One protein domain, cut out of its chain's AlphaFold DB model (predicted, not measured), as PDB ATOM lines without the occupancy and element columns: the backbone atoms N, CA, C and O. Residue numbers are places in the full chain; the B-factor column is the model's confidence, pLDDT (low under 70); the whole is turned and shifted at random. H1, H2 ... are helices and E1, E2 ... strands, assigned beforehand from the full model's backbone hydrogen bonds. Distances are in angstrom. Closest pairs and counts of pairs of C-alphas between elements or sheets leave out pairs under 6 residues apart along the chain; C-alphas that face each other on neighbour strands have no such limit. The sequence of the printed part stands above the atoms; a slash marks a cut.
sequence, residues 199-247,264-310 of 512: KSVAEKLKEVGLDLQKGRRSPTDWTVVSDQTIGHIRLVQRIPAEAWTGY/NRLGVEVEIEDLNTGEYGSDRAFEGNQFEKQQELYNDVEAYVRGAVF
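Overview. This is residues 199 to 247 and 264 to 310 of the 512 residues of an uncharacterized protein of Acidiferrobacteraceae bacterium (UniProt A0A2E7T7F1). A twisted sheet of four strands has one long helix, H3, packed along one of its faces, over E2 and E3, while the short helix H1 sits at one end of H3 near the E4 edge. The long link of residues 207 to 222 wraps round that edge, where residues 213 to 214 pair with E4, and crosses the other face toward E1; little H2 is at one end of the sheet. The printed part has 96 residues, with three named helices and four named strands in the order H1 E1 E2 H2 E3 E4 H3, class mixed. The sheet runs E1 - E2 - E3 - E4, all antiparallel. The whole is compact, with a radius of gyration of the C-alphas of 12.6 A, and elongated, with spans of 36 by 23 by 19 A.

Arrangement. Start at H1, residues 199 to 206, which only grazes the sheet with residues 199 to 202. Next look at E1, residues 223 to 230, and E2, residues 233 to 239, a hairpin in which N 225 and O 237 are 2.9 A apart, within hydrogen-bond range. H2, residues 241 to 244, only grazes the sheet. E3, residues 268 to 274, is E2's antiparallel neighbour at 161 degrees, with N 236 and O 271 at 2.8 A. E4, residues 280 to 285, forms a hairpin with E3, with N 270 and O 283 at 2.9 A. H3, residues 291 to 309, makes two layers with the sheet, a helix on one face, at a height over the sheet of 9.3 A. It runs along the strands, at 7 degrees to E2 on the local plane; the closest C-alphas of E2 and H3 are those of Leu 235 and Glu 302, 7.6 A apart. With residues 301 to 309 alone H3 touches H1, the closest C-alphas being Val 201 and Ala 308 at 6.1 A. They run opposite ways at a shallow tilt of 34.6 degrees, only just short of steep. In H1 and H3 every O i to N i+4 pair is within hydrogen-bond range; H2 is too short for such a pair.

Along the chain. Find C-alpha 199 at (-79.279, -31.834, 83.963), where H1 begins; it is 11.0 A long. E1 starts at C-alpha 223, (-95.713, -13.044, 91.402), and covers 20.6 A; E2 covers 20.1 A, E3 19.8 A and E4 16.5 A. H3 covers 26.6 A and ends at C-alpha 309, (-89.509, -35.053, 79.347).

Size, cuts and confidence. The C-alphas farthest apart are those of Gly 246 and Thr 277, at 37.0 A. Residues 248 to 263 are not printed, and C-alphas 247 and 264 are 10.6 A apart across this cut. The link from H1 to E1 is long. Mean pLDDT of the printed part is 81.2; residues 241 to 247, 264 to 266 and 288 are under 70.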
ATOM      1  N   LYS A 199     -80.445 -32.139  84.802       85.44
ATOM      2  CA  LYS A 199     -79.279 -31.834  83.963       85.44
ATOM      3  C   LYS A 199     -79.613 -31.846  82.465       85.44
ATOM      4  O   LYS A 199     -79.279 -30.891  81.776       85.44
ATOM      5  N   SER A 200     -80.287 -32.887  81.974       83.12
ATOM      6  CA  SER A 200     -80.634 -33.008  80.547       83.12
ATOM      7  C   SER A 200     -81.643 -31.952  80.072       83.12
ATOM      8  O   SER A 200     -81.584 -31.506  78.927       83.12
ATOM      9  N   VAL A 201     -82.545 -31.515  80.958       84.31
ATOM     10  CA  VAL A 201     -83.494 -30.426  80.683       84.31
ATOM     11  C   VAL A 201     -82.767 -29.078  80.676       84.31
ATOM     12  O   VAL A 201     -82.950 -28.292  79.750       84.31
ATOM     13  N   ALA A 202     -81.887 -28.835  81.652       86.12
ATOM     14  CA  ALA A 202     -81.072 -27.624  81.726       86.12
ATOM     15  C   ALA A 202     -80.108 -27.481  80.534       86.12
ATOM     16  O   ALA A 202     -79.944 -26.383  80.013       86.12
ATOM     17  N   GLU A 203     -79.501 -28.579  80.066       85.62
ATOM     18  CA  GLU A 203     -78.649 -28.581  78.868       85.62
ATOM     19  C   GLU A 203     -79.441 -28.210  77.606       85.62
ATOM     20  O   GLU A 203     -78.996 -27.343  76.859       85.62
ATOM     21  N   LYS A 204     -80.646 -28.766  77.410       81.62
ATOM     22  CA  LYS A 204     -81.521 -28.401  76.278       81.62
ATOM     23  C   LYS A 204     -81.998 -26.949  76.323       81.62
ATOM     24  O   LYS A 204     -82.126 -26.314  75.283       81.62
ATOM     25  N   LEU A 205     -82.257 -26.393  77.505       84.62
ATOM     26  CA  LEU A 205     -82.747 -25.014  77.623       84.62
ATOM     27  C   LEU A 205     -81.691 -23.955  77.282       84.62
ATOM     28  O   LEU A 205     -82.059 -22.865  76.837       84.62
ATOM     29  N   LYS A 206     -80.398 -24.298  77.349       85.25
ATOM     30  CA  LYS A 206     -79.319 -23.437  76.837       85.25
ATOM     31  C   LYS A 206     -79.428 -23.197  75.330       85.25
ATOM     32  O   LYS A 206     -79.072 -22.115  74.877       85.25
ATOM     33  N   GLU A 207     -79.975 -24.146  74.563       76.75
ATOM     34  CA  GLU A 207     -80.234 -23.977  73.121       76.75
ATOM     35  C   GLU A 207     -81.280 -22.880  72.843       76.75
ATOM     36  O   GLU A 207     -81.240 -22.235  71.798       76.75
ATOM     37  N   VAL A 208     -82.175 -22.626  73.805       76.62
ATOM     38  CA  VAL A 208     -83.211 -21.573  73.770       76.62
ATOM     39  C   VAL A 208     -82.737 -20.284  74.475       76.62
ATOM     40  O   VAL A 208     -83.483 -19.315  74.592       76.62
ATOM     41  N   GLY A 209     -81.482 -20.244  74.940       79.81
ATOM     42  CA  GLY A 209     -80.884 -19.083  75.607       79.81
ATOM     43  C   GLY A 209     -81.195 -18.948  77.104       79.81
ATOM     44  O   GLY A 209     -81.064 -17.848  77.632       79.81
ATOM     45  N   LEU A 210     -81.596 -20.032  77.780       85.06
ATOM     46  CA  LEU A 210     -81.790 -20.096  79.237       85.06
ATOM     47  C   LEU A 210     -80.640 -20.869  79.903       85.06
ATOM     48  O   LEU A 210     -80.485 -22.068  79.669       85.06
ATOM     49  N   ASP A 211     -79.866 -20.219  80.775       88.06
ATOM     50  CA  ASP A 211     -78.784 -20.856  81.538       88.06
ATOM     51  C   ASP A 211     -79.156 -20.983  83.024       88.06
ATOM     52  O   ASP A 211     -78.811 -20.151  83.865       88.06
ATOM     53  N   LEU A 212     -79.899 -22.049  83.341       88.94
ATOM     54  CA  LEU A 212     -80.407 -22.316  84.688       88.94
ATOM     55  C   LEU A 212     -79.283 -22.409  85.725       88.94
ATOM     56  O   LEU A 212     -78.528 -23.387  85.787       88.94
ATOM     57  N   GLN A 213     -79.244 -21.431  86.629       88.19
ATOM     58  CA  GLN A 213     -78.298 -21.419  87.734       88.19
ATOM     59  C   GLN A 213     -78.734 -22.449  88.781       88.19
ATOM     60  O   GLN A 213     -79.642 -22.215  89.582       88.19
ATOM     61  N   LYS A 214     -78.091 -23.622  88.765       89.00
ATOM     62  CA  LYS A 214     -78.375 -24.716  89.702       89.00
ATOM     63  C   LYS A 214     -78.245 -24.240  91.155       89.00
ATOM     64  O   LYS A 214     -77.234 -23.658  91.537       89.00
ATOM     65  N   GLY A 215     -79.265 -24.514  91.966       86.81
ATOM     66  CA  GLY A 215     -79.349 -24.081  93.363       86.81
ATOM     67  C   GLY A 215     -79.854 -22.646  93.570       86.81
ATOM     68  O   GLY A 215     -80.019 -22.232  94.715       86.81
ATOM     69  N   ARG A 216     -80.149 -21.889  92.505       89.75
ATOM     70  CA  ARG A 216     -80.869 -20.610  92.594       89.75
ATOM     71  C   ARG A 216     -82.380 -20.864  92.563       89.75
ATOM     72  O   ARG A 216     -82.867 -21.604  91.713       89.75
ATOM     73  N   ARG A 217     -83.114 -20.259  93.499       87.25
ATOM     74  CA  ARG A 217     -84.577 -20.105  93.427       87.25
ATOM     75  C   ARG A 217     -84.911 -18.716  92.900       87.25
ATOM     76  O   ARG A 217     -84.140 -17.771  93.093       87.25
ATOM     77  N   SER A 218     -86.099 -18.587  92.326       85.44
ATOM     78  CA  SER A 218     -86.675 -17.296  91.971       85.44
ATOM     79  C   SER A 218     -86.835 -16.385  93.195       85.44
ATOM     80  O   SER A 218     -87.046 -16.888  94.307       85.44
ATOM     81  N   PRO A 219     -86.849 -15.053  93.010       83.69
ATOM     82  CA  PRO A 219     -87.213 -14.125  94.075       83.69
ATOM     83  C   PRO A 219     -88.619 -14.417  94.631       83.69
ATOM     84  O   PRO A 219     -89.566 -14.687  93.884       83.69
ATOM     85  N   THR A 220     -88.767 -14.385  95.956       80.19
ATOM     86  CA  THR A 220     -90.020 -14.741  96.648       80.19
ATOM     87  C   THR A 220     -91.078 -13.641  96.602       80.19
ATOM     88  O   THR A 220     -92.263 -13.933  96.749       80.19
ATOM     89  N   ASP A 221     -90.659 -12.400  96.362       81.31
ATOM     90  CA  ASP A 221     -91.476 -11.204  96.141       81.31
ATOM     91  C   ASP A 221     -92.073 -11.128  94.721       81.31
ATOM     92  O   ASP A 221     -92.955 -10.308  94.458       81.31
ATOM     93  N   TRP A 222     -91.634 -11.992  93.801       84.38
ATOM     94  CA  TRP A 222     -92.154 -12.049  92.435       84.38
ATOM     95  C   TRP A 222     -93.424 -12.903  92.343       84.38
ATOM     96  O   TRP A 222     -93.518 -13.999  92.905       84.38
ATOM     97  N   THR A 223     -94.400 -12.410  91.579       81.44
ATOM     98  CA  THR A 223     -95.713 -13.044  91.402       81.44
ATOM     99  C   THR A 223     -95.606 -14.236  90.457       81.44
ATOM    100  O   THR A 223     -95.047 -14.113  89.367       81.44
ATOM    101  N   VAL A 224     -96.157 -15.385  90.859       85.25
ATOM    102  CA  VAL A 224     -96.258 -16.577  90.004       85.25
ATOM    103  C   VAL A 224     -97.346 -16.347  88.954       85.25
ATOM    104  O   VAL A 224     -98.494 -16.084  89.302       85.25
ATOM    105  N   VAL A 225     -96.975 -16.455  87.678       82.06
ATOM    106  CA  VAL A 225     -97.885 -16.313  86.526       82.06
ATOM    107  C   VAL A 225     -98.310 -17.680  85.994       82.06
ATOM    108  O   VAL A 225     -99.461 -17.864  85.604       82.06
ATOM    109  N   SER A 226     -97.391 -18.647  86.023       83.25
ATOM    110  CA  SER A 226     -97.614 -20.027  85.602       83.25
ATOM    111  C   SER A 226     -96.855 -20.983  86.522       83.25
ATOM    112  O   SER A 226     -95.738 -20.690  86.943       83.25
ATOM    113  N   ASP A 227     -97.459 -22.130  86.815       89.69
ATOM    114  CA  ASP A 227     -96.889 -23.240  87.582       89.69
ATOM    115  C   ASP A 227     -97.410 -24.524  86.922       89.69
ATOM    116  O   ASP A 227     -98.618 -24.766  86.906       89.69
ATOM    117  N   GLN A 228     -96.525 -25.270  86.260       86.38
ATOM    118  CA  GLN A 228     -96.861 -26.442  85.450       86.38
ATOM    119  C   GLN A 228     -96.011 -27.634  85.874       86.38
ATOM    120  O   GLN A 228     -94.795 -27.517  86.017       86.38
ATOM    121  N   THR A 229     -96.629 -28.808  85.989       87.38
ATOM    122  CA  THR A 229     -95.912 -30.070  86.224       87.38
ATOM    123  C   THR A 229     -95.940 -30.916  84.954       87.38
ATOM    124  O   THR A 229     -97.000 -31.317  84.474       87.38
ATOM    125  N   ILE A 230     -94.760 -31.180  84.403       82.50
ATOM    126  CA  ILE A 230     -94.508 -31.913  83.164       82.50
ATOM    127  C   ILE A 230     -93.756 -33.191  83.551       82.50
ATOM    128  O   ILE A 230     -92.543 -33.183  83.749       82.50
ATOM    129  N   GLY A 231     -94.487 -34.297  83.711       82.44
ATOM    130  CA  GLY A 231     -93.922 -35.536  84.255       82.44
ATOM    131  C   GLY A 231     -93.424 -35.323  85.687       82.44
ATOM    132  O   GLY A 231     -94.199 -34.928  86.555       82.44
ATOM    133  N   HIS A 232     -92.137 -35.566  85.929       82.69
ATOM    134  CA  HIS A 232     -91.456 -35.287  87.199       82.69
ATOM    135  C   HIS A 232     -90.795 -33.900  87.261       82.69
ATOM    136  O   HIS A 232     -90.196 -33.569  88.278       82.69
ATOM    137  N   ILE A 233     -90.890 -33.084  86.209       88.25
ATOM    138  CA  ILE A 233     -90.320 -31.733  86.171       88.25
ATOM    139  C   ILE A 233     -91.412 -30.701  86.462       88.25
ATOM    140  O   ILE A 233     -92.422 -30.641  85.764       88.25
ATOM    141  N   ARG A 234     -91.201 -29.846  87.459       91.81
ATOM    142  CA  ARG A 234     -92.011 -28.650  87.705       91.81
ATOM    143  C   ARG A 234     -91.350 -27.440  87.048       91.81
ATOM    144  O   ARG A 234     -90.158 -27.217  87.235       91.81
ATOM    145  N   LEU A 235     -92.135 -26.666  86.304       91.62
ATOM    146  CA  LEU A 235     -91.746 -25.444  85.605       91.62
ATOM    147  C   LEU A 235     -92.590 -24.277  86.135       91.62
ATOM    148  O   LEU A 235     -93.821 -24.311  86.061       91.62
ATOM    149  N   VAL A 236     -91.934 -23.241  86.654       91.06
ATOM    150  CA  VAL A 236     -92.578 -22.069  87.260       91.06
ATOM    151  C   VAL A 236     -92.138 -20.797  86.539       91.06
ATOM    152  O   VAL A 236     -90.947 -20.558  86.348       91.06
ATOM    153  N   GLN A 237     -93.106 -19.953  86.186       89.38
ATOM    154  CA  GLN A 237     -92.899 -18.606  85.654       89.38
ATOM    155  C   GLN A 237     -93.214 -17.575  86.734       89.38
ATOM    156  O   GLN A 237     -94.319 -17.560  87.290       89.38
ATOM    157  N   ARG A 238     -92.284 -16.654  86.978       88.12
ATOM    158  CA  ARG A 238     -92.490 -15.509  87.868       88.12
ATOM    159  C   ARG A 238     -92.174 -14.196  87.170       88.12
ATOM    160  O   ARG A 238     -91.267 -14.122  86.343       88.12
ATOM    161  N   ILE A 239     -92.904 -13.149  87.546       84.25
ATOM    162  CA  ILE A 239     -92.646 -11.769  87.109       84.25
ATOM    163  C   ILE A 239     -92.583 -10.819  88.312       84.25
ATOM    164  O   ILE A 239     -93.182 -11.122  89.352       84.25
ATOM    165  N   PRO A 240     -91.920  -9.654  88.194       78.94
ATOM    166  CA  PRO A 240     -91.912  -8.660  89.261       78.94
ATOM    167  C   PRO A 240     -93.342  -8.252  89.632       78.94
ATOM    168  O   PRO A 240     -94.172  -8.012  88.750       78.94
ATOM    169  N   ALA A 241     -93.634  -8.117  90.928       69.19
ATOM    170  CA  ALA A 241     -94.955  -7.676  91.389       69.19
ATOM    171  C   ALA A 241     -95.352  -6.303  90.804       69.19
ATOM    172  O   ALA A 241     -96.518  -6.079  90.482       69.19
ATOM    173  N   GLU A 242     -94.369  -5.423  90.584       64.19
ATOM    174  CA  GLU A 242     -94.539  -4.127  89.915       64.19
ATOM    175  C   GLU A 242     -95.147  -4.270  88.511       64.19
ATOM    176  O   GLU A 242     -96.108  -3.573  88.188       64.19
ATOM    177  N   ALA A 243     -94.665  -5.228  87.708       58.03
ATOM    178  CA  ALA A 243     -95.211  -5.504  86.381       58.03
ATOM    179  C   ALA A 243     -96.654  -6.033  86.467       58.03
ATOM    180  O   ALA A 243     -97.535  -5.555  85.752       58.03
ATOM    181  N   TRP A 244     -96.924  -6.978  87.375       51.00
ATOM    182  CA  TRP A 244     -98.238  -7.629  87.501       51.00
ATOM    183  C   TRP A 244     -99.395  -6.647  87.750       51.00
ATOM    184  O   TRP A 244    -100.496  -6.852  87.233       51.00
ATOM    185  N   THR A 245     -99.154  -5.543  88.469       51.09
ATOM    186  CA  THR A 245    -100.192  -4.526  88.726       51.09
ATOM    187  C   THR A 245    -100.755  -3.869  87.457       51.09
ATOM    188  O   THR A 245    -101.918  -3.467  87.466       51.09
ATOM    189  N   GLY A 246     -99.999  -3.844  86.351       49.78
ATOM    190  CA  GLY A 246    -100.464  -3.356  85.046       49.78
ATOM    191  C   GLY A 246    -101.167  -4.401  84.164       49.78
ATOM    192  O   GLY A 246    -101.834  -4.026  83.202       49.78
ATOM    193  N   TYR A 247    -101.059  -5.699  84.479       49.03
ATOM    194  CA  TYR A 247    -101.463  -6.809  83.590       49.03
ATOM    195  C   TYR A 247    -102.724  -7.576  84.023       49.03
ATOM    196  O   TYR A 247    -103.031  -8.642  83.481       49.03
ATOM    197  N   ASN A 264     -91.604  -4.788  80.586       61.44
ATOM    198  CA  ASN A 264     -91.083  -5.493  81.747       61.44
ATOM    199  C   ASN A 264     -89.556  -5.626  81.607       61.44
ATOM    200  O   ASN A 264     -89.028  -6.631  81.125       61.44
ATOM    201  N   ARG A 265     -88.849  -4.560  82.006       63.12
ATOM    202  CA  ARG A 265     -87.390  -4.422  81.881       63.12
ATOM    203  C   ARG A 265     -86.628  -5.551  82.571       63.12
ATOM    204  O   ARG A 265     -85.563  -5.903  82.093       63.12
ATOM    205  N   LEU A 266     -87.188  -6.114  83.643       68.38
ATOM    206  CA  LEU A 266     -86.586  -7.178  84.451       68.38
ATOM    207  C   LEU A 266     -86.838  -8.591  83.899       68.38
ATOM    208  O   LEU A 266     -86.377  -9.556  84.500       68.38
ATOM    209  N   GLY A 267     -87.562  -8.734  82.785       78.19
ATOM    210  CA  GLY A 267     -87.800 -10.042  82.178       78.19
ATOM    211  C   GLY A 267     -88.706 -10.957  83.007       78.19
ATOM    212  O   GLY A 267     -89.415 -10.531  83.924       78.19
ATOM    213  N   VAL A 268     -88.693 -12.237  82.655       84.06
ATOM    214  CA  VAL A 268     -89.353 -13.310  83.405       84.06
ATOM    215  C   VAL A 268     -88.289 -14.138  84.114       84.06
ATOM    216  O   VAL A 268     -87.210 -14.376  83.573       84.06
ATOM    217  N   GLU A 269     -88.590 -14.595  85.322       88.50
ATOM    218  CA  GLU A 269     -87.778 -15.595  86.007       88.50
ATOM    219  C   GLU A 269     -88.407 -16.967  85.726       88.50
ATOM    220  O   GLU A 269     -89.599 -17.176  85.982       88.50
ATOM    221  N   VAL A 270     -87.617 -17.871  85.147       89.75
ATOM    222  CA  VAL A 270     -88.006 -19.249  84.835       89.75
ATOM    223  C   VAL A 270     -87.284 -20.164  85.811       89.75
ATOM    224  O   VAL A 270     -86.055 -20.203  85.839       89.75
ATOM    225  N   GLU A 271     -88.045 -20.901  86.610       92.56
ATOM    226  CA  GLU A 271     -87.529 -21.852  87.594       92.56
ATOM    227  C   GLU A 271     -87.963 -23.268  87.240       92.56
ATOM    228  O   GLU A 271     -89.118 -23.513  86.886       92.56
ATOM    229  N   ILE A 272     -87.020 -24.201  87.352       92.25
ATOM    230  CA  ILE A 272     -87.240 -25.623  87.123       92.25
ATOM    231  C   ILE A 272     -86.801 -26.414  88.347       92.25
ATOM    232  O   ILE A 272     -85.743 -26.157  88.920       92.25
ATOM    233  N   GLU A 273     -87.617 -27.395  88.717       92.06
ATOM    234  CA  GLU A 273     -87.396 -28.315  89.827       92.06
ATOM    235  C   GLU A 273     -87.727 -29.750  89.391       92.06
ATOM    236  O   GLU A 273     -88.829 -30.039  88.927       92.06
ATOM    237  N   ASP A 274     -86.766 -30.655  89.533       89.81
ATOM    238  CA  ASP A 274     -86.936 -32.094  89.347       89.81
ATOM    239  C   ASP A 274     -87.456 -32.697  90.657       89.81
ATOM    240  O   ASP A 274     -86.756 -32.756  91.667       89.81
ATOM    241  N   LEU A 275     -88.714 -33.136  90.642       86.56
ATOM    242  CA  LEU A 275     -89.432 -33.640  91.812       86.56
ATOM    243  C   LEU A 275     -88.935 -35.017  92.284       86.56
ATOM    244  O   LEU A 275     -89.241 -35.408  93.410       86.56
ATOM    245  N   ASN A 276     -88.177 -35.748  91.458       83.81
ATOM    246  CA  ASN A 276     -87.602 -37.042  91.835       83.81
ATOM    247  C   ASN A 276     -86.277 -36.869  92.588       83.81
ATOM    248  O   ASN A 276     -85.995 -37.618  93.522       83.81
ATOM    249  N   THR A 277     -85.452 -35.907  92.165       85.12
ATOM    250  CA  THR A 277     -84.106 -35.685  92.721       85.12
ATOM    251  C   THR A 277     -84.032 -34.520  93.707       85.12
ATOM    252  O   THR A 277     -83.098 -34.449  94.504       85.12
ATOM    253  N   GLY A 278     -85.002 -33.603  93.668       86.31
ATOM    254  CA  GLY A 278     -84.962 -32.328  94.384       86.31
ATOM    255  C   GLY A 278     -83.969 -31.322  93.789       86.31
ATOM    256  O   GLY A 278     -83.704 -30.295  94.414       86.31
ATOM    257  N   GLU A 279     -83.390 -31.594  92.612       89.88
ATOM    258  CA  GLU A 279     -82.526 -30.635  91.925       89.88
ATOM    259  C   GLU A 279     -83.352 -29.501  91.319       89.88
ATOM    260  O   GLU A 279     -84.359 -29.731  90.656       89.88
ATOM    261  N   TYR A 280     -82.909 -28.263  91.525       91.75
ATOM    262  CA  TYR A 280     -83.581 -27.080  91.002       91.75
ATOM    263  C   TYR A 280     -82.586 -26.028  90.519       91.75
ATOM    264  O   TYR A 280     -81.414 -26.021  90.910       91.75
ATOM    265  N   GLY A 281     -83.082 -25.098  89.713       91.81
ATOM    266  CA  GLY A 281     -82.372 -23.892  89.311       91.81
ATOM    267  C   GLY A 281     -83.312 -22.898  88.647       91.81
ATOM    268  O   GLY A 281     -84.388 -23.268  88.170       91.81
ATOM    269  N   SER A 282     -82.899 -21.636  88.607       91.88
ATOM    270  CA  SER A 282     -83.635 -20.580  87.920       91.88
ATOM    271  C   SER A 282     -82.714 -19.711  87.080       91.88
ATOM    272  O   SER A 282     -81.522 -19.556  87.371       91.88
ATOM    273  N   ASP A 283     -83.285 -19.138  86.030       90.81
ATOM    274  CA  ASP A 283     -82.648 -18.099  85.236       90.81
ATOM    275  C   ASP A 283     -83.627 -16.958  84.944       90.81
ATOM    276  O   ASP A 283     -84.850 -17.125  84.973       90.81
ATOM    277  N   ARG A 284     -83.071 -15.777  84.677       87.94
ATOM    278  CA  ARG A 284     -83.824 -14.589  84.300       87.94
ATOM    279  C   ARG A 284     -83.636 -14.338  82.816       87.94
ATOM    280  O   ARG A 284     -82.535 -14.035  82.373       87.94
ATOM    281  N   ALA A 285     -84.730 -14.410  82.073       81.12
ATOM    282  CA  ALA A 285     -84.706 -14.333  80.626       81.12
ATOM    283  C   ALA A 285     -85.645 -13.263  80.073       81.12
ATOM    284  O   ALA A 285     -86.559 -12.761  80.733       81.12
ATOM    285  N   PHE A 286     -85.418 -12.945  78.799       77.44
ATOM    286  CA  PHE A 286     -86.285 -12.096  77.984       77.44
ATOM    287  C   PHE A 286     -86.453 -10.663  78.535       77.44
ATOM    288  O   PHE A 286     -87.484 -10.021  78.309       77.44
ATOM    289  N   GLU A 287     -85.429 -10.149  79.230       79.44
ATOM    290  CA  GLU A 287     -85.322  -8.745  79.644       79.44
ATOM    291  C   GLU A 287     -85.517  -7.793  78.449       79.44
ATOM    292  O   GLU A 287     -85.126  -8.084  77.319       79.44
ATOM    293  N   GLY A 288     -86.171  -6.651  78.682       69.44
ATOM    294  CA  GLY A 288     -86.413  -5.628  77.654       69.44
ATOM    295  C   GLY A 288     -87.472  -5.956  76.587       69.44
ATOM    296  O   GLY A 288     -87.864  -5.054  75.847       69.44
ATOM    297  N   ASN A 289     -87.985  -7.189  76.520       72.12
ATOM    298  CA  ASN A 289     -89.073  -7.558  75.607       72.12
ATOM    299  C   ASN A 289     -90.457  -7.076  76.091       72.12
ATOM    300  O   ASN A 289     -90.684  -6.824  77.276       72.12
ATOM    301  N   GLN A 290     -91.414  -6.991  75.160       74.00
ATOM    302  CA  GLN A 290     -92.837  -6.823  75.483       74.00
ATOM    303  C   GLN A 290     -93.396  -8.090  76.147       74.00
ATOM    304  O   GLN A 290     -92.978  -9.200  75.813       74.00
ATOM    305  N   PHE A 291     -94.362  -7.940  77.057       73.12
ATOM    306  CA  PHE A 291     -94.909  -9.054  77.842       73.12
ATOM    307  C   PHE A 291     -95.559 -10.145  76.977       73.12
ATOM    308  O   PHE A 291     -95.385 -11.331  77.246       73.12
ATOM    309  N   GLU A 292     -96.226  -9.777  75.883       73.00
ATOM    310  CA  GLU A 292     -96.769 -10.722  74.903       73.00
ATOM    311  C   GLU A 292     -95.667 -11.615  74.313       73.00
ATOM    312  O   GLU A 292     -95.846 -12.830  74.223       73.00
ATOM    313  N   LYS A 293     -94.503 -11.034  73.987       74.88
ATOM    314  CA  LYS A 293     -93.340 -11.773  73.477       74.88
ATOM    315  C   LYS A 293     -92.663 -12.599  74.575       74.88
ATOM    316  O   LYS A 293     -92.241 -13.717  74.307       74.88
ATOM    317  N   GLN A 294     -92.609 -12.096  75.811       76.88
ATOM    318  CA  GLN A 294     -92.140 -12.865  76.974       76.88
ATOM    319  C   GLN A 294     -93.017 -14.103  77.223       76.88
ATOM    320  O   GLN A 294     -92.491 -15.164  77.550       76.88
ATOM    321  N   GLN A 295     -94.336 -13.995  77.032       81.56
ATOM    322  CA  GLN A 295     -95.251 -15.125  77.173       81.56
ATOM    323  C   GLN A 295     -95.148 -16.113  76.006       81.56
ATOM    324  O   GLN A 295     -95.217 -17.313  76.234       81.56
ATOM    325  N   GLU A 296     -94.970 -15.634  74.772       78.38
ATOM    326  CA  GLU A 296     -94.705 -16.493  73.608       78.38
ATOM    327  C   GLU A 296     -93.440 -17.335  73.833       78.38
ATOM    328  O   GLU A 296     -93.515 -18.560  73.803       78.38
ATOM    329  N   LEU A 297     -92.330 -16.688  74.206       81.75
ATOM    330  CA  LEU A 297     -91.058 -17.350  74.507       81.75
ATOM    331  C   LEU A 297     -91.160 -18.311  75.706       81.75
ATOM    332  O   LEU A 297     -90.550 -19.375  75.692       81.75
ATOM    333  N   TYR A 298     -91.959 -17.990  76.729       85.31
ATOM    334  CA  TYR A 298     -92.225 -18.931  77.821       85.31
ATOM    335  C   TYR A 298     -93.024 -20.165  77.356       85.31
ATOM    336  O   TYR A 298     -92.740 -21.277  77.795       85.31
ATOM    337  N   ASN A 299     -93.997 -19.999  76.455       84.25
ATOM    338  CA  ASN A 299     -94.746 -21.133  75.905       84.25
ATOM    339  C   ASN A 299     -93.839 -22.031  75.041       84.25
ATOM    340  O   ASN A 299     -93.988 -23.254  75.074       84.25
ATOM    341  N   ASP A 300     -92.883 -21.445  74.312       82.62
ATOM    342  CA  ASP A 300     -91.849 -22.198  73.596       82.62
ATOM    343  C   ASP A 300     -90.994 -22.997  74.590       82.62
ATOM    344  O   ASP A 300     -90.827 -24.203  74.431       82.62
ATOM    345  N   VAL A 301     -90.531 -22.371  75.679       85.69
ATOM    346  CA  VAL A 301     -89.797 -23.042  76.769       85.69
ATOM    347  C   VAL A 301     -90.600 -24.197  77.377       85.69
ATOM    348  O   VAL A 301     -90.050 -25.282  77.571       85.69
ATOM    349  N   GLU A 302     -91.903 -24.026  77.612       85.75
ATOM    350  CA  GLU A 302     -92.779 -25.115  78.058       85.75
ATOM    351  C   GLU A 302     -92.819 -26.262  77.032       85.75
ATOM    352  O   GLU A 302     -92.713 -27.432  77.408       85.75
ATOM    353  N   ALA A 303     -92.915 -25.954  75.735       80.94
ATOM    354  CA  ALA A 303     -92.881 -26.950  74.666       80.94
ATOM    355  C   ALA A 303     -91.524 -27.677  74.580       80.94
ATOM    356  O   ALA A 303     -91.503 -28.896  74.398       80.94
ATOM    357  N   TYR A 304     -90.404 -26.976  74.789       82.25
ATOM    358  CA  TYR A 304     -89.065 -27.568  74.878       82.25
ATOM    359  C   TYR A 304     -88.923 -28.492  76.097       82.25
ATOM    360  O   TYR A 304     -88.419 -29.606  75.952       82.25
ATOM    361  N   VAL A 305     -89.420 -28.102  77.279       83.31
ATOM    362  CA  VAL A 305     -89.439 -28.978  78.469       83.31
ATOM    363  C   VAL A 305     -90.343 -30.191  78.235       83.31
ATOM    364  O   VAL A 305     -89.940 -31.315  78.534       83.31
ATOM    365  N   ARG A 306     -91.523 -30.014  77.621       82.19
ATOM    366  CA  ARG A 306     -92.395 -31.131  77.214       82.19
ATOM    367  C   ARG A 306     -91.688 -32.076  76.242       82.19
ATOM    368  O   ARG A 306     -91.726 -33.274  76.481       82.19
ATOM    369  N   GLY A 307     -90.995 -31.566  75.224       74.12
ATOM    370  CA  GLY A 307     -90.194 -32.368  74.287       74.12
ATOM    371  C   GLY A 307     -88.894 -32.936  74.876       74.12
ATOM    372  O   GLY A 307     -88.269 -33.810  74.272       74.12
ATOM    373  N   ALA A 308     -88.461 -32.466  76.048       77.88
ATOM    374  CA  ALA A 308     -87.368 -33.062  76.804       77.88
ATOM    375  C   ALA A 308     -87.854 -34.240  77.658       77.88
ATOM    376  O   ALA A 308     -87.267 -35.313  77.568       77.88
ATOM    377  N   VAL A 309     -88.926 -34.048  78.436       75.25
ATOM    378  CA  VAL A 309     -89.509 -35.053  79.347       75.25
ATOM    379  C   VAL A 309     -90.284 -36.137  78.598       75.25
ATOM    380  O   VAL A 309     -90.185 -37.314  78.933       75.25
ATOM    381  N   PHE A 310     -91.035 -35.740  77.574       70.94
ATOM    382  CA  PHE A 310     -91.768 -36.609  76.662       70.94
ATOM    383  C   PHE A 310     -91.175 -36.430  75.260       70.94
ATOM    384  O   PHE A 310     -91.764 -35.731  74.430       70.94
TER     385      PHE A 310